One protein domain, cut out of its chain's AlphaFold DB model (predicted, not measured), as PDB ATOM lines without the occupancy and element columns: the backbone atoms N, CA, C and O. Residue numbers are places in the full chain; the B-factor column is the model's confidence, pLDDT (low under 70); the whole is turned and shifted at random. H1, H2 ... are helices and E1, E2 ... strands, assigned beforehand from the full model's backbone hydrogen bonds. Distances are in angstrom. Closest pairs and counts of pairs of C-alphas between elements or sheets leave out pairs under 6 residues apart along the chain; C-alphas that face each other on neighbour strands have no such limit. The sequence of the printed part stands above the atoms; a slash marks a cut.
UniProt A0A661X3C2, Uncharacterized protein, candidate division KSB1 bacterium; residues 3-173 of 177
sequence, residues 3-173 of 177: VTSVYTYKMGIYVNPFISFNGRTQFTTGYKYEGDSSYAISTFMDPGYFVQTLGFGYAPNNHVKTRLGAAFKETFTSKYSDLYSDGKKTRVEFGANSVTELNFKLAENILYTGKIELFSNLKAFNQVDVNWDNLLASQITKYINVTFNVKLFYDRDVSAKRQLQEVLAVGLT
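This is residues 3 to 173 of the 177 residues of an uncharacterized protein of candidate division KSB1 bacterium (UniProt A0A661X3C2). One large, twisted sheet of nine strands curls like part of a barrel, open between its edge strands E1 and E11. The small hairpin of E3 and E4 lies beyond the end of E2 and the start of E5, apart from the large sheet, and the short helix H1 only grazes that sheet. The printed part has 171 residues with eleven named strands and one named helix, in the order E1 E2 E3 E4 E5 E6 H1 E7 E8 E9 E10 E11; the large sheet runs E1 E2 E5 E6 E7 E8 E9 E10 E11, antiparallel throughout. The class is mostly strand; the whole is only just compact, close to loose, with a radius of gyration of the C-alphas of 18.5 A, and its spans of 50 by 47 by 26 A make it only just flat.

E1, residues 3 to 8, and E2, residues 15 to 25, form a hairpin at 168 degrees, with N 5 and O 21 at 2.8 A. E3, residues 30 to 34, and E4, residues 37 to 42, form a hairpin at 148 degrees, with N 32 and O 39 at 2.9 A. E5, residues 48 to 58, is antiparallel to E2, with N 20 and O 53 at 2.8 A. It forms a hairpin with E6, residues 64 to 76, with N 52 and O 72 at 2.9 A. H1, residues 81 to 84, is near E4 and only grazes the large sheet; it is too short for an O i to N i+4 pair, and its one O i to N i+3 pair is within hydrogen-bond range. E7, residues 90 to 107, is antiparallel to E6, with N 71 and O 95 at 2.8 A. With E8, residues 110 to 121, E9, residues 128 to 141, E10, residues 144 to 155, and E11, residues 159 to 172, it forms a meander, each strand the antiparallel neighbour of the one before. Its pairs include N 100 and O 116, N 113 and O 135, N 147 and O 169, each 2.8 A, and N 134 and O 150, 2.9 A.

E1 begins at C-alpha 3 (182.823, 271.729, 155.301). E2 measures 31.0 A, E5 28.9 A and E6 32.4 A; they bend by 50, 72 and 75 degrees at residues 18, 55 and 70. E7, 46.4 A, bends by 76 degrees at residue 94. E8 measures 36.8 A, E9 40.9 A and E10 35.9 A. E11, 36.8 A, ends at C-alpha 172 (208.954, 272.011, 148.254).

The C-alphas farthest apart, those of Gly 12 and Asp 36, are 59.5 A apart. The printed part has no cut and no long link. Mean pLDDT of the printed part is 91.8; residues 124 to 126 and 157 to 160 are under 70.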
ATOM      1  N   VAL A   3     183.434 271.786 156.631       92.50
ATOM      2  CA  VAL A   3     182.823 271.729 155.301       92.50
ATOM      3  C   VAL A   3     181.878 272.913 155.172       92.50
ATOM      4  O   VAL A   3     181.059 273.154 156.052       92.50
ATOM      5  N   THR A   4     181.989 273.678 154.088       93.94
ATOM      6  CA  THR A   4     181.102 274.817 153.819       93.94
ATOM      7  C   THR A   4     180.534 274.705 152.414       93.94
ATOM      8  O   THR A   4     181.284 274.503 151.465       93.94
ATOM      9  N   SER A   5     179.225 274.892 152.284       96.38
ATOM     10  CA  SER A   5     178.530 275.063 151.013       96.38
ATOM     11  C   SER A   5     177.808 276.406 151.014       96.38
ATOM     12  O   SER A   5     177.185 276.777 152.010       96.38
ATOM     13  N   VAL A   6     177.913 277.155 149.917       96.69
ATOM     14  CA  VAL A   6     177.257 278.456 149.743       96.69
ATOM     15  C   VAL A   6     176.626 278.494 148.362       96.69
ATOM     16  O   VAL A   6     177.313 278.319 147.357       96.69
ATOM     17  N   TYR A   7     175.329 278.773 148.311       97.00
ATOM     18  CA  TYR A   7     174.607 279.065 147.084       97.00
ATOM     19  C   TYR A   7     174.191 280.534 147.085       97.00
ATOM     20  O   TYR A   7     173.529 280.997 148.011       97.00
ATOM     21  N   THR A   8     174.579 281.276 146.049       96.25
ATOM     22  CA  THR A   8     174.210 282.683 145.857       96.25
ATOM     23  C   THR A   8     173.441 282.828 144.555       96.25
ATOM     24  O   THR A   8     173.954 282.481 143.489       96.25
ATOM     25  N   TYR A   9     172.237 283.387 144.631       95.50
ATOM     26  CA  TYR A   9     171.440 283.695 143.452       95.50
ATOM     27  C   TYR A   9     171.836 285.071 142.910       95.50
ATOM     28  O   TYR A   9     171.649 286.088 143.575       95.50
ATOM     29  N   LYS A  10     172.432 285.103 141.714       93.50
ATOM     30  CA  LYS A  10     172.961 286.331 141.107       93.50
ATOM     31  C   LYS A  10     171.849 287.117 140.411       93.50
ATOM     32  O   LYS A  10     171.343 286.678 139.386       93.50
ATOM     33  N   MET A  11     171.543 288.302 140.928       90.81
ATOM     34  CA  MET A  11     170.507 289.205 140.409       90.81
ATOM     35  C   MET A  11     171.057 290.300 139.479       90.81
ATOM     36  O   MET A  11     170.314 291.175 139.054       90.81
ATOM     37  N   GLY A  12     172.362 290.297 139.189       83.56
ATOM     38  CA  GLY A  12     173.011 291.330 138.366       83.56
ATOM     39  C   GLY A  12     173.361 292.623 139.115       83.56
ATOM     40  O   GLY A  12     173.880 293.554 138.510       83.56
ATOM     41  N   ILE A  13     173.134 292.670 140.430       88.75
ATOM     42  CA  ILE A  13     173.573 293.749 141.325       88.75
ATOM     43  C   ILE A  13     174.657 293.237 142.285       88.75
ATOM     44  O   ILE A  13     174.863 292.031 142.427       88.75
ATOM     45  N   TYR A  14     175.354 294.139 142.980       89.75
ATOM     46  CA  TYR A  14     176.415 293.751 143.921       89.75
ATOM     47  C   TYR A  14     175.908 293.023 145.174       89.75
ATOM     48  O   TYR A  14     176.696 292.346 145.835       89.75
ATOM     49  N   VAL A  15     174.615 293.146 145.493       94.75
ATOM     50  CA  VAL A  15     173.975 292.529 146.662       94.75
ATOM     51  C   VAL A  15     173.075 291.384 146.215       94.75
ATOM     52  O   VAL A  15     172.092 291.598 145.519       94.75
ATOM     53  N   ASN A  16     173.389 290.160 146.618       96.38
ATOM     54  CA  ASN A  16     172.724 288.958 146.126       96.38
ATOM     55  C   ASN A  16     172.247 288.084 147.290       96.38
ATOM     56  O   ASN A  16     173.017 287.884 148.232       96.38
ATOM     57  N   PRO A  17     171.020 287.541 147.258       97.44
ATOM     58  CA  PRO A  17     170.576 286.610 148.280       97.44
ATOM     59  C   PRO A  17     171.414 285.327 148.243       97.44
ATOM     60  O   PRO A  17     171.826 284.852 147.177       97.44
ATOM     61  N   PHE A  18     171.674 284.756 149.416       97.69
ATOM     62  CA  PHE A  18     172.414 283.511 149.559       97.69
ATOM     63  C   PHE A  18     171.826 282.625 150.650       97.69
ATOM     64  O   PHE A  18     171.247 283.107 151.624       97.69
ATOM     65  N   ILE A  19     172.070 281.328 150.500       97.81
ATOM     66  CA  ILE A  19     171.921 280.331 151.553       97.81
ATOM     67  C   ILE A  19     173.252 279.600 151.727       97.81
ATOM     68  O   ILE A  19     173.949 279.314 150.750       97.81
ATOM     69  N   SER A  20     173.645 279.323 152.966       97.44
ATOM     70  CA  SER A  20     174.851 278.555 153.263       97.44
ATOM     71  C   SER A  20     174.630 277.507 154.336       97.44
ATOM     72  O   SER A  20     173.841 277.711 155.255       97.44
ATOM     73  N   PHE A  21     175.411 276.437 154.242       96.75
ATOM     74  CA  PHE A  21     175.526 275.382 155.235       96.75
ATOM     75  C   PHE A  21     176.998 275.217 155.617       96.75
ATOM     76  O   PHE A  21     177.847 275.005 154.748       96.75
ATOM     77  N   ASN A  22     177.309 275.317 156.904       95.06
ATOM     78  CA  ASN A  22     178.627 275.053 157.464       95.06
ATOM     79  C   ASN A  22     178.534 273.881 158.445       95.06
ATOM     80  O   ASN A  22     177.725 273.925 159.359       95.06
ATOM     81  N   GLY A  23     179.353 272.848 158.262       94.88
ATOM     82  CA  GLY A  23     179.474 271.718 159.176       94.88
ATOM     83  C   GLY A  23     180.895 271.620 159.720       94.88
ATOM     84  O   GLY A  23     181.855 271.586 158.947       94.88
ATOM     85  N   ARG A  24     181.048 271.545 161.041       92.88
ATOM     86  CA  ARG A  24     182.344 271.467 161.720       92.88
ATOM     87  C   ARG A  24     182.321 270.393 162.797       92.88
ATOM     88  O   ARG A  24     181.478 270.403 163.678       92.88
ATOM     89  N   THR A  25     183.301 269.504 162.758       92.94
ATOM     90  CA  THR A  25     183.509 268.475 163.785       92.94
ATOM     91  C   THR A  25     184.988 268.153 163.902       92.94
ATOM     92  O   THR A  25     185.751 268.332 162.948       92.94
ATOM     93  N   GLN A  26     185.406 267.618 165.039       88.94
ATOM     94  CA  GLN A  26     186.720 267.003 165.167       88.94
ATOM     95  C   GLN A  26     186.801 265.733 164.315       88.94
ATOM     96  O   GLN A  26     185.801 265.048 164.118       88.94
ATOM     97  N   PHE A  27     187.979 265.464 163.742       90.38
ATOM     98  CA  PHE A  27     188.237 264.223 162.995       90.38
ATOM     99  C   PHE A  27     188.781 263.119 163.909       90.38
ATOM    100  O   PHE A  27     188.521 261.944 163.693       90.38
ATOM    101  N   THR A  28     189.520 263.514 164.944       91.38
ATOM    102  CA  THR A  28     190.105 262.627 165.946       91.38
ATOM    103  C   THR A  28     189.760 263.127 167.343       91.38
ATOM    104  O   THR A  28     189.266 264.246 167.504       91.38
ATOM    105  N   THR A  29     190.022 262.300 168.348       92.44
ATOM    106  CA  THR A  29     189.800 262.641 169.750       92.44
ATOM    107  C   THR A  29     190.699 263.801 170.175       92.44
ATOM    108  O   THR A  29     191.915 263.759 169.982       92.44
ATOM    109  N   GLY A  30     190.095 264.838 170.757       89.44
ATOM    110  CA  GLY A  30     190.810 265.951 171.375       89.44
ATOM    111  C   GLY A  30     191.039 265.696 172.861       89.44
ATOM    112  O   GLY A  30     190.149 265.183 173.540       89.44
ATOM    113  N   TYR A  31     192.205 266.092 173.371       89.94
ATOM    114  CA  TYR A  31     192.585 265.917 174.774       89.94
ATOM    115  C   TYR A  31     192.831 267.261 175.454       89.94
ATOM    116  O   TYR A  31     193.406 268.175 174.859       89.94
ATOM    117  N   LYS A  32     192.419 267.360 176.718       87.50
ATOM    118  CA  LYS A  32     192.859 268.402 177.644       87.50
ATOM    119  C   LYS A  32     193.955 267.821 178.525       87.50
ATOM    120  O   LYS A  32     193.787 266.728 179.064       87.50
ATOM    121  N   TYR A  33     195.049 268.558 178.663       87.62
ATOM    122  CA  TYR A  33     196.186 268.173 179.491       87.62
ATOM    123  C   TYR A  33     196.164 268.982 180.788       87.62
ATOM    124  O   TYR A  33     196.088 270.212 180.749       87.62
ATOM    125  N   GLU A  34     196.212 268.290 181.923       88.56
ATOM    126  CA  GLU A  34     196.295 268.877 183.261       88.56
ATOM    127  C   GLU A  34     197.443 268.197 184.015       88.56
ATOM    128  O   GLU A  34     197.316 267.071 184.497       88.56
ATOM    129  N   GLY A  35     198.596 268.874 184.062       86.50
ATOM    130  CA  GLY A  35     199.843 268.273 184.540       86.50
ATOM    131  C   GLY A  35     200.234 267.068 183.683       86.50
ATOM    132  O   GLY A  35     200.273 267.169 182.458       86.50
ATOM    133  N   ASP A  36     200.462 265.927 184.334       87.62
ATOM    134  CA  ASP A  36     200.814 264.660 183.675       87.62
ATOM    135  C   ASP A  36     199.589 263.856 183.198       87.62
ATOM    136  O   ASP A  36     199.731 262.814 182.559       87.62
ATOM    137  N   SER A  37     198.369 264.314 183.505       89.00
ATOM    138  CA  SER A  37     197.131 263.629 183.118       89.00
ATOM    139  C   SER A  37     196.546 264.198 181.827       89.00
ATOM    140  O   SER A  37     196.609 265.400 181.560       89.00
ATOM    141  N   SER A  38     195.927 263.326 181.027       88.81
ATOM    142  CA  SER A  38     195.181 263.719 179.830       88.81
ATOM    143  C   SER A  38     193.767 263.154 179.869       88.81
ATOM    144  O   SER A  38     193.559 261.982 180.183       88.81
ATOM    145  N   TYR A  39     192.793 263.996 179.535       90.56
ATOM    146  CA  TYR A  39     191.382 263.627 179.497       90.56
ATOM    147  C   TYR A  39     190.831 263.913 178.107       90.56
ATOM    148  O   TYR A  39     191.022 265.005 177.568       90.56
ATOM    149  N   ALA A  40     190.161 262.927 177.510       90.31
ATOM    150  CA  ALA A  40     189.477 263.120 176.239       90.31
ATOM    151  C   ALA A  40     188.300 264.082 176.444       90.31
ATOM    152  O   ALA A  40     187.456 263.839 177.302       90.31
ATOM    153  N   ILE A  41     188.255 265.156 175.659       90.31
ATOM    154  CA  ILE A  41     187.236 266.212 175.756       90.31
ATOM    155  C   ILE A  41     186.346 266.306 174.521       90.31
ATOM    156  O   ILE A  41     185.336 266.987 174.563       90.31
ATOM    157  N   SER A  42     186.721 265.677 173.410       91.25
ATOM    158  CA  SER A  42     185.924 265.673 172.180       91.25
ATOM    159  C   SER A  42     186.276 264.467 171.322       91.25
ATOM    160  O   SER A  42     187.384 263.943 171.419       91.25
ATOM    161  N   THR A  43     185.361 264.034 170.461       93.00
ATOM    162  CA  THR A  43     185.609 263.012 169.437       93.00
ATOM    163  C   THR A  43     184.860 263.345 168.144       93.00
ATOM    164  O   THR A  43     184.284 264.427 168.009       93.00
ATOM    165  N   PHE A  44     184.902 262.449 167.158       93.75
ATOM    166  CA  PHE A  44     184.165 262.636 165.913       93.75
ATOM    167  C   PHE A  44     182.665 262.791 166.196       93.75
ATOM    168  O   PHE A  44     182.061 261.940 166.845       93.75
ATOM    169  N   MET A  45     182.083 263.883 165.696       92.81
ATOM    170  CA  MET A  45     180.688 264.291 165.876       92.81
ATOM    171  C   MET A  45     180.275 264.581 167.327       92.81
ATOM    172  O   MET A  45     179.087 264.604 167.637       92.81
ATOM    173  N   ASP A  46     181.244 264.856 168.203       93.19
ATOM    174  CA  ASP A  46     181.010 265.173 169.611       93.19
ATOM    175  C   ASP A  46     182.070 266.167 170.130       93.19
ATOM    176  O   ASP A  46     183.072 265.754 170.723       93.19
ATOM    177  N   PRO A  47     181.911 267.476 169.852       92.81
ATOM    178  CA  PRO A  47     180.734 268.103 169.252       92.81
ATOM    179  C   PRO A  47     180.767 268.137 167.714       92.81
ATOM    180  O   PRO A  47     181.819 268.314 167.088       92.81
ATOM    181  N   GLY A  48     179.584 268.038 167.110       94.50
ATOM    182  CA  GLY A  48     179.323 268.389 165.715       94.50
ATOM    183  C   GLY A  48     178.507 269.679 165.626       94.50
ATOM    184  O   GLY A  48     177.362 269.713 166.068       94.50
ATOM    185  N   TYR A  49     179.081 270.729 165.044       92.56
ATOM    186  CA  TYR A  49     178.433 272.022 164.827       92.56
ATOM    187  C   TYR A  49     177.914 272.130 163.395       92.56
ATOM    188  O   TYR A  49     178.672 271.917 162.447       92.56
ATOM    189  N   PHE A  50     176.660 272.536 163.232       95.31
ATOM    190  CA  PHE A  50     176.059 272.826 161.935       95.31
ATOM    191  C   PHE A  50     175.429 274.206 161.949       95.31
ATOM    192  O   PHE A  50     174.612 274.505 162.809       95.31
ATOM    193  N   VAL A  51     175.802 275.056 161.000       95.12
ATOM    194  CA  VAL A  51     175.278 276.414 160.878       95.12
ATOM    195  C   VAL A  51     174.655 276.588 159.507       95.12
ATOM    196  O   VAL A  51     175.331 276.512 158.481       95.12
ATOM    197  N   GLN A  52     173.360 276.859 159.495       97.12
ATOM    198  CA  GLN A  52     172.623 277.279 158.313       97.12
ATOM    199  C   GLN A  52     172.492 278.798 158.339       97.12
ATOM    200  O   GLN A  52     172.278 279.384 159.397       97.12
ATOM    201  N   THR A  53     172.655 279.470 157.205       97.94
ATOM    202  CA  THR A  53     172.503 280.931 157.125       97.94
ATOM    203  C   THR A  53     171.756 281.305 155.863       97.94
ATOM    204  O   THR A  53     172.100 280.827 154.786       97.94
ATOM    205  N   LEU A  54     170.762 282.177 155.998       97.94
ATOM    206  CA  LEU A  54     170.021 282.785 154.900       97.94
ATOM    207  C   LEU A  54     170.158 284.301 155.008       97.94
ATOM    208  O   LEU A  54     169.920 284.879 156.070       97.94
ATOM    209  N   GLY A  55     170.528 284.963 153.918       97.56
ATOM    210  CA  GLY A  55     170.665 286.413 153.928       97.56
ATOM    211  C   GLY A  55     171.165 286.973 152.613       97.56
ATOM    212  O   GLY A  55     170.846 286.449 151.548       97.56
ATOM    213  N   PHE A  56     171.962 288.033 152.696       97.75
ATOM    214  CA  PHE A  56     172.479 288.749 151.538       97.75
ATOM    215  C   PHE A  56     174.004 288.825 151.562       97.75
ATOM    216  O   PHE A  56     174.635 289.034 152.599       97.75
ATOM    217  N   GLY A  57     174.596 288.628 150.390       97.12
ATOM    218  CA  GLY A  57     176.017 288.769 150.136       97.12
ATOM    219  C   GLY A  57     176.299 290.011 149.309       97.12
ATOM    220  O   GLY A  57     175.667 290.216 148.278       97.12
ATOM    221  N   TYR A  58     177.266 290.811 149.735       95.75
ATOM    222  CA  TYR A  58     177.823 291.934 149.000       95.75
ATOM    223  C   TYR A  58     179.198 291.558 148.441       95.75
ATOM    224  O   TYR A  58     180.100 291.176 149.189       95.75
ATOM    225  N   ALA A  59     179.352 291.651 147.122       93.81
ATOM    226  CA  ALA A  59     180.594 291.342 146.418       93.81
ATOM    227  C   ALA A  59     180.856 292.399 145.329       93.81
ATOM    228  O   ALA A  59     180.534 292.168 144.162       93.81
ATOM    229  N   PRO A  60     181.399 293.578 145.689       90.75
ATOM    230  CA  PRO A  60     181.660 294.651 144.728       90.75
ATOM    231  C   PRO A  60     182.767 294.298 143.730       90.75
ATOM    232  O   PRO A  60     182.813 294.834 142.626       90.75
ATOM    233  N   ASN A  61     183.679 293.410 144.125       91.94
ATOM    234  CA  ASN A  61     184.807 292.955 143.326       91.94
ATOM    235  C   ASN A  61     185.203 291.521 143.728       91.94
ATOM    236  O   ASN A  61     184.563 290.885 144.565       91.94
ATOM    237  N   ASN A  62     186.275 291.003 143.127       90.25
ATOM    238  CA  ASN A  62     186.773 289.655 143.417       90.25
ATOM    239  C   ASN A  62     187.601 289.561 144.709       90.25
ATOM    240  O   ASN A  62     187.886 288.449 145.150       90.25
ATOM    241  N   HIS A  63     187.973 290.693 145.308       95.00
ATOM    242  CA  HIS A  63     188.850 290.749 146.476       95.00
ATOM    243  C   HIS A  63     188.097 290.713 147.794       95.00
ATOM    244  O   HIS A  63     188.623 290.193 148.769       95.00
ATOM    245  N   VAL A  64     186.888 291.271 147.834       95.94
ATOM    246  CA  VAL A  64     186.099 291.397 149.057       95.94
ATOM    247  C   VAL A  64     184.719 290.812 148.824       95.94
ATOM    248  O   VAL A  64     183.985 291.245 147.935       95.94
ATOM    249  N   LYS A  65     184.360 289.834 149.651       96.38
ATOM    250  CA  LYS A  65     183.022 289.247 149.691       96.38
ATOM    251  C   LYS A  65     182.550 289.225 151.131       96.38
ATOM    252  O   LYS A  65     183.173 288.586 151.970       96.38
ATOM    253  N   THR A  66     181.434 289.879 151.408       97.19
ATOM    254  CA  THR A  66     180.809 289.875 152.732       97.19
ATOM    255  C   THR A  66     179.427 289.265 152.625       97.19
ATOM    256  O   THR A  66     178.691 289.555 151.694       97.19
ATOM    257  N   ARG A  67     179.060 288.413 153.573       97.25
ATOM    258  CA  ARG A  67     177.757 287.758 153.669       97.25
ATOM    259  C   ARG A  67     177.210 287.976 155.062       97.25
ATOM    260  O   ARG A  67     177.904 287.680 156.024       97.25
ATOM    261  N   LEU A  68     175.981 288.465 155.157       97.31
ATOM    262  CA  LEU A  68     175.283 288.679 156.418       97.31
ATOM    263  C   LEU A  68     173.888 288.068 156.323       97.31
ATOM    264  O   LEU A  68     173.182 288.278 155.335       97.31
ATOM    265  N   GLY A  69     173.483 287.324 157.344       96.69
ATOM    266  CA  GLY A  69     172.171 286.697 157.350       96.69
ATOM    267  C   GLY A  69     171.722 286.204 158.712       96.69
ATOM    268  O   GLY A  69     172.505 286.127 159.661       96.69
ATOM    269  N   ALA A  70     170.444 285.844 158.777       96.75
ATOM    270  CA  ALA A  70     169.897 285.092 159.892       96.75
ATOM    271  C   ALA A  70     170.474 283.677 159.858       96.75
ATOM    272  O   ALA A  70     170.603 283.071 158.789       96.75
ATOM    273  N   ALA A  71     170.834 283.163 161.025       95.69
ATOM    274  CA  ALA A  71     171.534 281.907 161.162       95.69
ATOM    275  C   ALA A  71     170.885 280.989 162.192       95.69
ATOM    276  O   ALA A  71     170.289 281.428 163.175       95.69
ATOM    277  N   PHE A  72     171.035 279.699 161.946       95.00
ATOM    278  CA  PHE A  72     170.552 278.614 162.778       95.00
ATOM    279  C   PHE A  72     171.729 277.683 163.053       95.00
ATOM    280  O   PHE A  72     172.242 277.066 162.119       95.00
ATOM    281  N   LYS A  73     172.198 277.654 164.303       93.38
ATOM    282  CA  LYS A  73     173.332 276.848 164.772       93.38
ATOM    283  C   LYS A  73     172.803 275.673 165.589       93.38
ATOM    284  O   LYS A  73     172.095 275.862 166.575       93.38
ATOM    285  N   GLU A  74     173.158 274.468 165.172       93.94
ATOM    286  CA  GLU A  74     172.870 273.212 165.852       93.94
ATOM    287  C   GLU A  74     174.179 272.609 166.351       93.94
ATOM    288  O   GLU A  74     175.120 272.417 165.578       93.94
ATOM    289  N   THR A  75     174.232 272.285 167.636       93.50
ATOM    290  CA  THR A  75     175.358 271.582 168.251       93.50
ATOM    291  C   THR A  75     174.884 270.207 168.686       93.50
ATOM    292  O   THR A  75     174.051 270.093 169.588       93.50
ATOM    293  N   PHE A  76     175.407 269.165 168.046       94.12
ATOM    294  CA  PHE A  76     175.180 267.769 168.406       94.12
ATOM    295  C   PHE A  76     176.307 267.264 169.295       94.12
ATOM    296  O   PHE A  76     177.482 267.484 169.000       94.12
ATOM    297  N   THR A  77     175.942 266.570 170.367       93.38
ATOM    298  CA  THR A  77     176.875 265.987 171.335       93.38
ATOM    299  C   THR A  77     176.402 264.610 171.788       93.38
ATOM    300  O   THR A  77     175.233 264.239 171.629       93.38
ATOM    301  N   SER A  78     177.322 263.830 172.357       91.56
ATOM    302  CA  SER A  78     177.034 262.494 172.878       91.56
ATOM    303  C   SER A  78     177.554 262.288 174.303       91.56
ATOM    304  O   SER A  78     176.762 262.248 175.238       91.56
ATOM    305  N   LYS A  79     178.870 262.180 174.482       90.62
ATOM    306  CA  LYS A  79     179.579 261.970 175.746       90.62
ATOM    307  C   LYS A  79     180.012 263.285 176.382       90.62
ATOM    308  O   LYS A  79     180.182 263.331 177.593       90.62
ATOM    309  N   TYR A  80     180.197 264.334 175.580       89.12
ATOM    310  CA  TYR A  80     180.756 265.615 176.025       89.12
ATOM    311  C   TYR A  80     179.714 266.745 176.041       89.12
ATOM    312  O   TYR A  80     180.053 267.917 175.892       89.12
ATOM    313  N   SER A  81     178.433 266.409 176.230       87.69
ATOM    314  CA  SER A  81     177.319 267.369 176.211       87.69
ATOM    315  C   SER A  81     177.440 268.483 177.247       87.69
ATOM    316  O   SER A  81     177.024 269.610 176.989       87.69
ATOM    317  N   ASP A  82     178.037 268.199 178.401       86.25
ATOM    318  CA  ASP A  82     178.213 269.189 179.469       86.25
ATOM    319  C   ASP A  82     179.181 270.311 179.072       86.25
ATOM    320  O   ASP A  82     179.073 271.422 179.580       86.25
ATOM    321  N   LEU A  83     180.100 270.042 178.137       84.19
ATOM    322  CA  LEU A  83     181.101 271.008 177.680       84.19
ATOM    323  C   LEU A  83     180.622 271.880 176.513       84.19
ATOM    324  O   LEU A  83     181.171 272.957 176.308       84.19
ATOM    325  N   TYR A  84     179.653 271.408 175.722       85.94
ATOM    326  CA  TYR A  84     179.334 272.024 174.425       85.94
ATOM    327  C   TYR A  84     177.846 272.310 174.194       85.94
ATOM    328  O   TYR A  84     177.498 273.026 173.256       85.94
ATOM    329  N   SER A  85     176.947 271.738 174.993       85.56
ATOM    330  CA  SER A  85     175.501 271.820 174.753       85.56
ATOM    331  C   SER A  85     174.670 271.810 176.039       85.56
ATOM    332  O   SER A  85     173.514 271.379 176.026       85.56
ATOM    333  N   ASP A  86     175.246 272.290 177.144       86.75
ATOM    334  CA  ASP A  86     174.591 272.425 178.452       86.75
ATOM    335  C   ASP A  86     173.930 271.114 178.930       86.75
ATOM    336  O   ASP A  86     172.801 271.105 179.429       86.75
ATOM    337  N   GLY A  87     174.595 269.980 178.685       86.69
ATOM    338  CA  GLY A  87     174.122 268.642 179.061       86.69
ATOM    339  C   GLY A  87     173.061 268.035 178.132       86.69
ATOM    340  O   GLY A  87     172.565 266.937 178.384       86.69
ATOM    341  N   LYS A  88     172.697 268.706 177.032       88.50
ATOM    342  CA  LYS A  88     171.694 268.219 176.067       88.50
ATOM    343  C   LYS A  88     172.356 267.581 174.857       88.50
ATOM    344  O   LYS A  88     173.312 268.133 174.345       88.50
ATOM    345  N   LYS A  89     171.797 266.503 174.300       91.75
ATOM    346  CA  LYS A  89     172.307 265.886 173.050       91.75
ATOM    347  C   LYS A  89     172.275 266.813 171.832       91.75
ATOM    348  O   LYS A  89     173.051 266.643 170.895       91.75
ATOM    349  N   THR A  90     171.361 267.778 171.842       92.94
ATOM    350  CA  THR A  90     171.237 268.787 170.796       92.94
ATOM    351  C   THR A  90     170.962 270.135 171.443       92.94
ATOM    352  O   THR A  90     170.026 270.273 172.237       92.94
ATOM    353  N   ARG A  91     171.766 271.134 171.087       91.12
ATOM    354  CA  ARG A  91     171.524 272.546 171.395       91.12
ATOM    355  C   ARG A  91     171.248 273.288 170.095       91.12
ATOM    356  O   ARG A  91     171.900 273.036 169.088       91.12
ATOM    357  N   VAL A  92     170.264 274.180 170.136       91.50
ATOM    358  CA  VAL A  92     169.802 274.940 168.975       91.50
ATOM    359  C   VAL A  92     169.819 276.423 169.302       91.50
ATOM    360  O   VAL A  92     169.244 276.856 170.305       91.50
ATOM    361  N   GLU A  93     170.451 277.203 168.435       91.56
ATOM    362  CA  GLU A  93     170.664 278.631 168.613       91.56
ATOM    363  C   GLU A  93     170.273 279.393 167.349       91.56
ATOM    364  O   GLU A  93     170.775 279.134 166.256       91.56
ATOM    365  N   PHE A  94     169.379 280.366 167.511       93.38
ATOM    366  CA  PHE A  94     169.020 281.300 166.450       93.38
ATOM    367  C   PHE A  94     169.853 282.566 166.606       93.38
ATOM    368  O   PHE A  94     169.955 283.132 167.698       93.38
ATOM    369  N   GLY A  95     170.448 283.008 165.509       93.69
ATOM    370  CA  GLY A  95     171.479 284.025 165.530       93.69
ATOM    371  C   GLY A  95     171.533 284.866 164.269       93.69
ATOM    372  O   GLY A  95     170.732 284.717 163.345       93.69
ATOM    373  N   ALA A  96     172.535 285.731 164.227       94.44
ATOM    374  CA  ALA A  96     173.028 286.340 163.005       94.44
ATOM    375  C   ALA A  96     174.431 285.798 162.721       94.44
ATOM    376  O   ALA A  96     175.231 285.630 163.642       94.44
ATOM    377  N   ASN A  97     174.726 285.532 161.450       95.62
ATOM    378  CA  ASN A  97     176.055 285.134 161.000       95.62
ATOM    379  C   ASN A  97     176.567 286.135 159.965       95.62
ATOM    380  O   ASN A  97     175.858 286.471 159.012       95.62
ATOM    381  N   SER A  98     177.799 286.592 160.158       96.25
ATOM    382  CA  SER A  98     178.521 287.465 159.243       96.25
ATOM    383  C   SER A  98     179.818 286.793 158.830       96.25
ATOM    384  O   SER A  98     180.628 286.425 159.674       96.25
ATOM    385  N   VAL A  99     180.039 286.650 157.528       97.19
ATOM    386  CA  VAL A  99     181.270 286.090 156.976       97.19
ATOM    387  C   VAL A  99     181.849 287.077 155.981       97.19
ATOM    388  O   VAL A  99     181.205 287.398 154.987       97.19
ATOM    389  N   THR A 100     183.068 287.542 156.230       97.81
ATOM    390  CA  THR A 100     183.827 288.366 155.287       97.81
ATOM    391  C   THR A 100     185.070 287.622 154.836       97.81
ATOM    392  O   THR A 100     185.858 287.144 155.648       97.81
ATOM    393  N   GLU A 101     185.227 287.527 153.523       97.69
ATOM    394  CA  GLU A 101     186.308 286.845 152.830       97.69
ATOM    395  C   GLU A 101     187.092 287.882 152.020       97.69
ATOM    396  O   GLU A 101     186.522 288.661 151.252       97.69
ATOM    397  N   LEU A 102     188.405 287.884 152.224       97.94
ATOM    398  CA  LEU A 102     189.383 288.757 151.596       97.94
ATOM    399  C   LEU A 102     190.336 287.907 150.756       97.94
ATOM    400  O   LEU A 102     190.846 286.893 151.233       97.94
ATOM    401  N   ASN A 103     190.602 288.323 149.524       97.81
ATOM    402  CA  ASN A 103     191.555 287.671 148.634       97.81
ATOM    403  C   ASN A 103     192.329 288.727 147.835       97.81
ATOM    404  O   ASN A 103     191.818 289.322 146.884       97.81
ATOM    405  N   PHE A 104     193.568 288.980 148.245       97.56
ATOM    406  CA  PHE A 104     194.415 290.014 147.667       97.56
ATOM    407  C   PHE A 104     195.706 289.410 147.133       97.56
ATOM    408  O   PHE A 104     196.500 288.839 147.878       97.56
ATOM    409  N   LYS A 105     195.945 289.591 145.835       97.25
ATOM    410  CA  LYS A 105     197.250 289.349 145.224       97.25
ATOM    411  C   LYS A 105     198.131 290.569 145.502       97.25
ATOM    412  O   LYS A 105     197.990 291.586 144.830       97.25
ATOM    413  N   LEU A 106     198.968 290.487 146.536       96.31
ATOM    414  CA  LEU A 106     199.812 291.600 146.994       96.31
ATOM    415  C   LEU A 106     201.019 291.819 146.072       96.31
ATOM    416  O   LEU A 106     201.464 292.946 145.888       96.31
ATOM    417  N   ALA A 107     201.523 290.736 145.483       96.50
ATOM    418  CA  ALA A 107     202.556 290.728 144.451       96.50
ATOM    419  C   ALA A 107     202.324 289.533 143.513       96.50
ATOM    420  O   ALA A 107     201.443 288.706 143.754       96.50
ATOM    421  N   GLU A 108     203.115 289.395 142.447       94.06
ATOM    422  CA  GLU A 108     202.985 288.260 141.519       94.06
ATOM    423  C   GLU A 108     203.087 286.896 142.204       94.06
ATOM    424  O   GLU A 108     202.357 285.975 141.845       94.06
ATOM    425  N   ASN A 109     203.929 286.821 143.230       94.94
ATOM    426  CA  ASN A 109     204.248 285.628 143.993       94.94
ATOM    427  C   ASN A 109     203.693 285.645 145.428       94.94
ATOM    428  O   ASN A 109     204.036 284.750 146.194       94.94
ATOM    429  N   ILE A 110     202.875 286.637 145.810       97.19
ATOM    430  CA  ILE A 110     202.336 286.772 147.174       97.19
ATOM    431  C   ILE A 110     200.815 286.908 147.131       97.19
ATOM    432  O   ILE A 110     200.270 287.871 146.584       97.19
ATOM    433  N   LEU A 111     200.134 285.965 147.777       97.94
ATOM    434  CA  LEU A 111     198.689 285.932 147.945       97.94
ATOM    435  C   LEU A 111     198.331 286.032 149.428       97.94
ATOM    436  O   LEU A 111     198.775 285.222 150.240       97.94
ATOM    437  N   TYR A 112     197.471 286.982 149.769       98.31
ATOM    438  CA  TYR A 112     196.836 287.067 151.075       98.31
ATOM    439  C   TYR A 112     195.377 286.619 150.979       98.31
ATOM    440  O   TYR A 112     194.608 287.122 150.157       98.31
ATOM    441  N   THR A 113     194.994 285.676 151.836       98.31
ATOM    442  CA  THR A 113     193.614 285.230 152.026       98.31
ATOM    443  C   THR A 113     193.218 285.460 153.477       98.31
ATOM    444  O   THR A 113     193.842 284.919 154.384       98.31
ATOM    445  N   GLY A 114     192.178 286.253 153.697       98.00
ATOM    446  CA  GLY A 114     191.603 286.498 155.016       98.00
ATOM    447  C   GLY A 114     190.168 285.998 155.071       98.00
ATOM    448  O   GLY A 114     189.416 286.150 154.112       98.00
ATOM    449  N   LYS A 115     189.757 285.419 156.192       97.50
ATOM    450  CA  LYS A 115     188.364 285.065 156.448       97.50
ATOM    451  C   LYS A 115     188.027 285.372 157.894       97.50
ATOM    452  O   LYS A 115     188.629 284.807 158.796       97.50
ATOM    453  N   ILE A 116     187.052 286.244 158.108       97.12
ATOM    454  CA  ILE A 116     186.461 286.483 159.422       97.12
ATOM    455  C   ILE A 116     185.012 286.016 159.408       97.12
ATOM    456  O   ILE A 116     184.240 286.360 158.516       97.12
ATOM    457  N   GLU A 117     184.662 285.196 160.382       95.44
ATOM    458  CA  GLU A 117     183.333 284.657 160.612       95.44
ATOM    459  C   GLU A 117     182.913 285.037 162.030       95.44
ATOM    460  O   GLU A 117     183.644 284.796 162.993       95.44
ATOM    461  N   LEU A 118     181.757 285.688 162.127       94.25
ATOM    462  CA  LEU A 118     181.170 286.191 163.357       94.25
ATOM    463  C   LEU A 118     179.777 285.597 163.498       94.25
ATOM    464  O   LEU A 118     178.922 285.842 162.647       94.25
ATOM    465  N   PHE A 119     179.531 284.878 164.584       92.19
ATOM    466  CA  PHE A 119     178.200 284.394 164.927       92.19
ATOM    467  C   PHE A 119     177.748 285.039 166.231       92.19
ATOM    468  O   PHE A 119     178.507 285.099 167.191       92.19
ATOM    469  N   SER A 120     176.513 285.531 166.282       91.25
ATOM    470  CA  SER A 120     175.929 286.059 167.513       91.25
ATOM    471  C   SER A 120     174.556 285.458 167.749       91.25
ATOM    472  O   SER A 120     173.695 285.491 166.867       91.25
ATOM    473  N   ASN A 121     174.349 284.919 168.947       88.19
ATOM    474  CA  ASN A 121     173.060 284.398 169.378       88.19
ATOM    475  C   ASN A 121     172.132 285.569 169.749       88.19
ATOM    476  O   ASN A 121     172.418 286.331 170.672       88.19
ATOM    477  N   LEU A 122     170.988 285.696 169.070       78.25
ATOM    478  CA  LEU A 122     170.054 286.816 169.268       78.25
ATOM    479  C   LEU A 122     169.413 286.830 170.666       78.25
ATOM    480  O   LEU A 122     168.926 287.868 171.108       78.25
ATOM    481  N   LYS A 123     169.417 285.701 171.387       71.12
ATOM    482  CA  LYS A 123     168.950 285.635 172.783       71.12
ATOM    483  C   LYS A 123     169.968 286.209 173.771       71.12
ATOM    484  O   LYS A 123     169.602 286.542 174.893       71.12
ATOM    485  N   ALA A 124     171.229 286.334 173.361       64.12
ATOM    486  CA  ALA A 124     172.324 286.840 174.171       64.12
ATOM    487  C   ALA A 124     173.202 287.785 173.332       64.12
ATOM    488  O   ALA A 124     174.335 287.454 173.002       64.12
ATOM    489  N   PHE A 125     172.699 288.994 173.040       59.41
ATOM    490  CA  PHE A 125     173.385 290.040 172.250       59.41
ATOM    491  C   PHE A 125     174.822 290.384 172.702       59.41
ATOM    492  O   PHE A 125     175.553 291.041 171.969       59.41
ATOM    493  N   ASN A 126     175.240 289.955 173.897       62.03
ATOM    494  CA  ASN A 126     176.590 290.157 174.432       62.03
ATOM    495  C   ASN A 126     177.518 288.935 174.241       62.03
ATOM    496  O   ASN A 126     178.483 288.755 174.986       62.03
ATOM    497  N   GLN A 127     177.193 288.045 173.302       74.31
ATOM    498  CA  GLN A 127     177.996 286.873 172.958       74.31
ATOM    499  C   GLN A 127     178.208 286.847 171.444       74.31
ATOM    500  O   GLN A 127     177.255 286.718 170.670       74.31
ATOM    501  N   VAL A 128     179.460 287.050 171.030       84.75
ATOM    502  CA  VAL A 128     179.884 286.972 169.632       84.75
ATOM    503  C   VAL A 128     181.006 285.952 169.548       84.75
ATOM    504  O   VAL A 128     182.089 286.171 170.094       84.75
ATOM    505  N   ASP A 129     180.731 284.860 168.850       89.00
ATOM    506  CA  ASP A 129     181.728 283.877 168.460       89.00
ATOM    507  C   ASP A 129     182.526 284.467 167.297       89.00
ATOM    508  O   ASP A 129     181.954 284.978 166.330       89.00
ATOM    509  N   VAL A 130     183.850 284.406 167.386       92.12
ATOM    510  CA  VAL A 130     184.779 284.960 166.400       92.12
ATOM    511  C   VAL A 130     185.707 283.864 165.911       92.12
ATOM    512  O   VAL A 130     186.422 283.225 166.682       92.12
ATOM    513  N   ASN A 131     185.747 283.695 164.597       93.56
ATOM    514  CA  ASN A 131     186.699 282.843 163.913       93.56
ATOM    515  C   ASN A 131     187.388 283.659 162.820       93.56
ATOM    516  O   ASN A 131     186.757 284.047 161.838       93.56
ATOM    517  N   TRP A 132     188.674 283.942 162.999       96.62
ATOM    518  CA  TRP A 132     189.452 284.782 162.099       96.62
ATOM    519  C   TRP A 132     190.682 284.027 161.603       96.62
ATOM    520  O   TRP A 132     191.548 283.675 162.394       96.62
ATOM    521  N   ASP A 133     190.752 283.768 160.302       97.31
ATOM    522  CA  ASP A 133     191.797 282.994 159.632       97.31
ATOM    523  C   ASP A 133     192.511 283.884 158.609       97.31
ATOM    524  O   ASP A 133     191.876 284.455 157.721       97.31
ATOM    525  N   ASN A 134     193.825 284.039 158.748       98.12
ATOM    526  CA  ASN A 134     194.657 284.880 157.892       98.12
ATOM    527  C   ASN A 134     195.795 284.045 157.336       98.12
ATOM    528  O   ASN A 134     196.632 283.559 158.089       98.12
ATOM    529  N   LEU A 135     195.854 283.895 156.020       98.25
ATOM    530  CA  LEU A 135     196.871 283.130 155.320       98.25
ATOM    531  C   LEU A 135     197.626 284.045 154.361       98.25
ATOM    532  O   LEU A 135     197.044 284.601 153.433       98.25
ATOM    533  N   LEU A 136     198.933 284.150 154.560       98.19
ATOM    534  CA  LEU A 136     199.861 284.724 153.602       98.19
ATOM    535  C   LEU A 136     200.624 283.582 152.931       98.19
ATOM    536  O   LEU A 136     201.363 282.854 153.591       98.19
ATOM    537  N   ALA A 137     200.440 283.414 151.629       97.44
ATOM    538  CA  ALA A 137     201.146 282.434 150.818       97.44
ATOM    539  C   ALA A 137     202.118 283.157 149.884       97.44
ATOM    540  O   ALA A 137     201.722 284.061 149.151       97.44
ATOM    541  N   SER A 138     203.385 282.755 149.915       97.19
ATOM    542  CA  SER A 138     204.459 283.353 149.132       97.19
ATOM    543  C   SER A 138     205.255 282.282 148.395       97.19
ATOM    544  O   SER A 138     205.859 281.404 149.014       97.19
ATOM    545  N   GLN A 139     205.323 282.391 147.074       95.19
ATOM    546  CA  GLN A 139     206.212 281.590 146.244       95.19
ATOM    547  C   GLN A 139     207.583 282.276 146.192       95.19
ATOM    548  O   GLN A 139     207.797 283.240 145.460       95.19
ATOM    549  N   ILE A 140     208.514 281.814 147.025       93.44
ATOM    550  CA  ILE A 140     209.849 282.421 147.144       93.44
ATOM    551  C   ILE A 140     210.696 282.081 145.919       93.44
ATOM    552  O   ILE A 140     211.399 282.931 145.383       93.44
ATOM    553  N   THR A 141     210.603 280.836 145.452       91.31
ATOM    554  CA  THR A 141     211.233 280.385 144.207       91.31
ATOM    555  C   THR A 141     210.292 279.443 143.459       91.31
ATOM    556  O   THR A 141     209.272 279.015 143.992       91.31
ATOM    557  N   LYS A 142     210.652 279.040 142.235       88.75
ATOM    558  CA  LYS A 142     209.933 277.986 141.490       88.75
ATOM    559  C   LYS A 142     209.821 276.642 142.228       88.75
ATOM    560  O   LYS A 142     208.990 275.833 141.840       88.75
ATOM    561  N   TYR A 143     210.635 276.413 143.262       91.00
ATOM    562  CA  TYR A 143     210.645 275.161 144.020       91.00
ATOM    563  C   TYR A 143     210.255 275.312 145.488       91.00
ATOM    564  O   TYR A 143     210.084 274.304 146.164       91.00
ATOM    565  N   ILE A 144     210.149 276.542 145.998       93.88
ATOM    566  CA  ILE A 144     209.955 276.808 147.425       93.88
ATOM    567  C   ILE A 144     208.740 277.701 147.611       93.88
ATOM    568  O   ILE A 144     208.720 278.850 147.161       93.88
ATOM    569  N   ASN A 145     207.777 277.176 148.358       95.00
ATOM    570  CA  ASN A 145     206.598 277.888 148.815       95.00
ATOM    571  C   ASN A 145     206.665 278.068 150.328       95.00
ATOM    572  O   ASN A 145     207.016 277.147 151.059       95.00
ATOM    573  N   VAL A 146     206.314 279.254 150.804       96.81
ATOM    574  CA  VAL A 146     206.210 279.562 152.229       96.81
ATOM    575  C   VAL A 146     204.792 280.025 152.502       96.81
ATOM    576  O   VAL A 146     204.257 280.873 151.791       96.81
ATOM    577  N   THR A 147     204.179 279.472 153.539       97.38
ATOM    578  CA  THR A 147     202.870 279.906 154.018       97.38
ATOM    579  C   THR A 147     202.975 280.295 155.478       97.38
ATOM    580  O   THR A 147     203.550 279.563 156.281       97.38
ATOM    581  N   PHE A 148     202.429 281.455 155.808       97.75
ATOM    582  CA  PHE A 148     202.284 281.927 157.171       97.75
ATOM    583  C   PHE A 148     200.801 282.095 157.465       97.75
ATOM    584  O   PHE A 148     200.094 282.801 156.744       97.75
ATOM    585  N   ASN A 149     200.322 281.415 158.497       97.94
ATOM    586  CA  ASN A 149     198.920 281.385 158.859       97.94
ATOM    587  C   ASN A 149     198.727 281.790 160.316       97.94
ATOM    588  O   ASN A 149     199.379 281.247 161.202       97.94
ATOM    589  N   VAL A 150     197.803 282.719 160.549       97.62
ATOM    590  CA  VAL A 150     197.397 283.173 161.879       97.62
ATOM    591  C   VAL A 150     195.901 282.959 162.018       97.62
ATOM    592  O   VAL A 150     195.118 283.514 161.243       97.62
ATOM    593  N   LYS A 151     195.504 282.173 163.019       96.25
ATOM    594  CA  LYS A 151     194.104 281.936 163.361       96.25
ATOM    595  C   LYS A 151     193.805 282.430 164.761       96.25
ATOM    596  O   LYS A 151     194.507 282.088 165.707       96.25
ATOM    597  N   LEU A 152     192.726 283.187 164.891       94.25
ATOM    598  CA  LEU A 152     192.142 283.562 166.165       94.25
ATOM    599  C   LEU A 152     190.767 282.915 166.284       94.25
ATOM    600  O   LEU A 152     189.902 283.098 165.429       94.25
ATOM    601  N   PHE A 153     190.578 282.172 167.364       90.88
ATOM    602  CA  PHE A 153     189.314 281.550 167.718       90.88
ATOM    603  C   PHE A 153     188.870 282.052 169.090       90.88
ATOM    604  O   PHE A 153     189.634 282.040 170.060       90.88
ATOM    605  N   TYR A 154     187.633 282.519 169.168       87.69
ATOM    606  CA  TYR A 154     187.005 282.968 170.397       87.69
ATOM    607  C   TYR A 154     185.549 282.522 170.394       87.69
ATOM    608  O   TYR A 154     184.774 282.935 169.542       87.69
ATOM    609  N   ASP A 155     185.192 281.681 171.351       81.00
ATOM    610  CA  ASP A 155     183.832 281.213 171.586       81.00
ATOM    611  C   ASP A 155     183.662 281.215 173.101       81.00
ATOM    612  O   ASP A 155     184.383 280.506 173.810       81.00
ATOM    613  N   ARG A 156     182.781 282.083 173.601       72.62
ATOM    614  CA  ARG A 156     182.679 282.346 175.040       72.62
ATOM    615  C   ARG A 156     182.102 281.157 175.805       72.62
ATOM    616  O   ARG A 156     182.420 281.015 176.984       72.62
ATOM    617  N   ASP A 157     181.305 280.325 175.143       66.12
ATOM    618  CA  ASP A 157     180.681 279.151 175.746       66.12
ATOM    619  C   ASP A 157     181.682 277.997 175.868       66.12
ATOM    620  O   ASP A 157     181.643 277.243 176.837       66.12
ATOM    621  N   VAL A 158     182.640 277.902 174.939       67.50
ATOM    622  CA  VAL A 158     183.710 276.893 174.989       67.50
ATOM    623  C   VAL A 158     184.886 277.343 175.862       67.50
ATOM    624  O   VAL A 158     185.445 276.560 176.633       67.50
ATOM    625  N   SER A 159     185.327 278.598 175.731       67.62
ATOM    626  CA  SER A 159     186.429 279.140 176.526       67.62
ATOM    627  C   SER A 159     186.389 280.662 176.616       67.62
ATOM    628  O   SER A 159     186.433 281.374 175.618       67.62
ATOM    629  N   ALA A 160     186.473 281.191 177.838       68.75
ATOM    630  CA  ALA A 160     186.611 282.633 178.052       68.75
ATOM    631  C   ALA A 160     187.929 283.219 177.492       68.75
ATOM    632  O   ALA A 160     188.062 284.439 177.382       68.75
ATOM    633  N   LYS A 161     188.915 282.375 177.151       80.88
ATOM    634  CA  LYS A 161     190.210 282.799 176.609       80.88
ATOM    635  C   LYS A 161     190.196 282.771 175.083       80.88
ATOM    636  O   LYS A 161     189.738 281.815 174.467       80.88
ATOM    637  N   ARG A 162     190.780 283.805 174.477       85.94
ATOM    638  CA  ARG A 162     191.072 283.827 173.038       85.94
ATOM    639  C   ARG A 162     192.162 282.804 172.738       85.94
ATOM    640  O   ARG A 162     193.193 282.797 173.408       85.94
ATOM    641  N   GLN A 163     191.933 281.967 171.737       88.00
ATOM    642  CA  GLN A 163     192.907 280.999 171.253       88.00
ATOM    643  C   GLN A 163     193.572 281.572 170.006       88.00
ATOM    644  O   GLN A 163     192.890 281.917 169.041       88.00
ATOM    645  N   LEU A 164     194.895 281.694 170.046       93.50
ATOM    646  CA  LEU A 164     195.710 282.147 168.928       93.50
ATOM    647  C   LEU A 164     196.557 280.971 168.443       93.50
ATOM    648  O   LEU A 164     197.221 280.314 169.243       93.50
ATOM    649  N   GLN A 165     196.514 280.708 167.146       94.00
ATOM    650  CA  GLN A 165     197.340 279.714 166.476       94.00
ATOM    651  C   GLN A 165     198.155 280.406 165.390       94.00
ATOM    652  O   GLN A 165     197.602 281.121 164.557       94.00
ATOM    653  N   GLU A 166     199.455 280.135 165.366       96.19
ATOM    654  CA  GLU A 166     200.377 280.617 164.344       96.19
ATOM    655  C   GLU A 166     201.087 279.418 163.721       96.19
ATOM    656  O   GLU A 166     201.571 278.531 164.426       96.19
ATOM    657  N   VAL A 167     201.115 279.359 162.392       97.25
ATOM    658  CA  VAL A 167     201.759 278.279 161.646       97.25
ATOM    659  C   VAL A 167     202.594 278.885 160.534       97.25
ATOM    660  O   VAL A 167     202.071 279.546 159.641       97.25
ATOM    661  N   LEU A 168     203.895 278.613 160.566       97.19
ATOM    662  CA  LEU A 168     204.795 278.839 159.445       97.19
ATOM    663  C   LEU A 168     205.109 277.485 158.812       97.19
ATOM    664  O   LEU A 168     205.620 276.591 159.484       97.19
ATOM    665  N   ALA A 169     204.811 277.330 157.528       96.19
ATOM    666  CA  ALA A 169     205.115 276.121 156.778       96.19
ATOM    667  C   ALA A 169     205.924 276.451 155.524       96.19
ATOM    668  O   ALA A 169     205.625 277.408 154.808       96.19
ATOM    669  N   VAL A 170     206.935 275.628 155.257       95.69
ATOM    670  CA  VAL A 170     207.775 275.691 154.060       95.69
ATOM    671  C   VAL A 170     207.562 274.404 153.273       95.69
ATOM    672  O   VAL A 170     207.722 273.312 153.810       95.69
ATOM    673  N   GLY A 171     207.169 274.538 152.011       92.25
ATOM    674  CA  GLY A 171     206.895 273.434 151.102       92.25
ATOM    675  C   GLY A 171     207.857 273.430 149.924       92.25
ATOM    676  O   GLY A 171     208.185 274.481 149.369       92.25
ATOM    677  N   LEU A 172     208.270 272.231 149.522       91.94
ATOM    678  CA  LEU A 172     208.954 272.011 148.254       91.94
ATOM    679  C   LEU A 172     207.921 271.683 147.181       91.94
ATOM    680  O   LEU A 172     206.996 270.903 147.403       91.94
ATOM    681  N   THR A 173     208.067 272.286 146.010       83.88
ATOM    682  CA  THR A 173     207.185 272.052 144.869       83.88
ATOM    683  C   THR A 173     208.032 271.728 143.656       83.88
ATOM    684  O   THR A 173     209.004 272.414 143.364       83.88
TER     685      THR A 173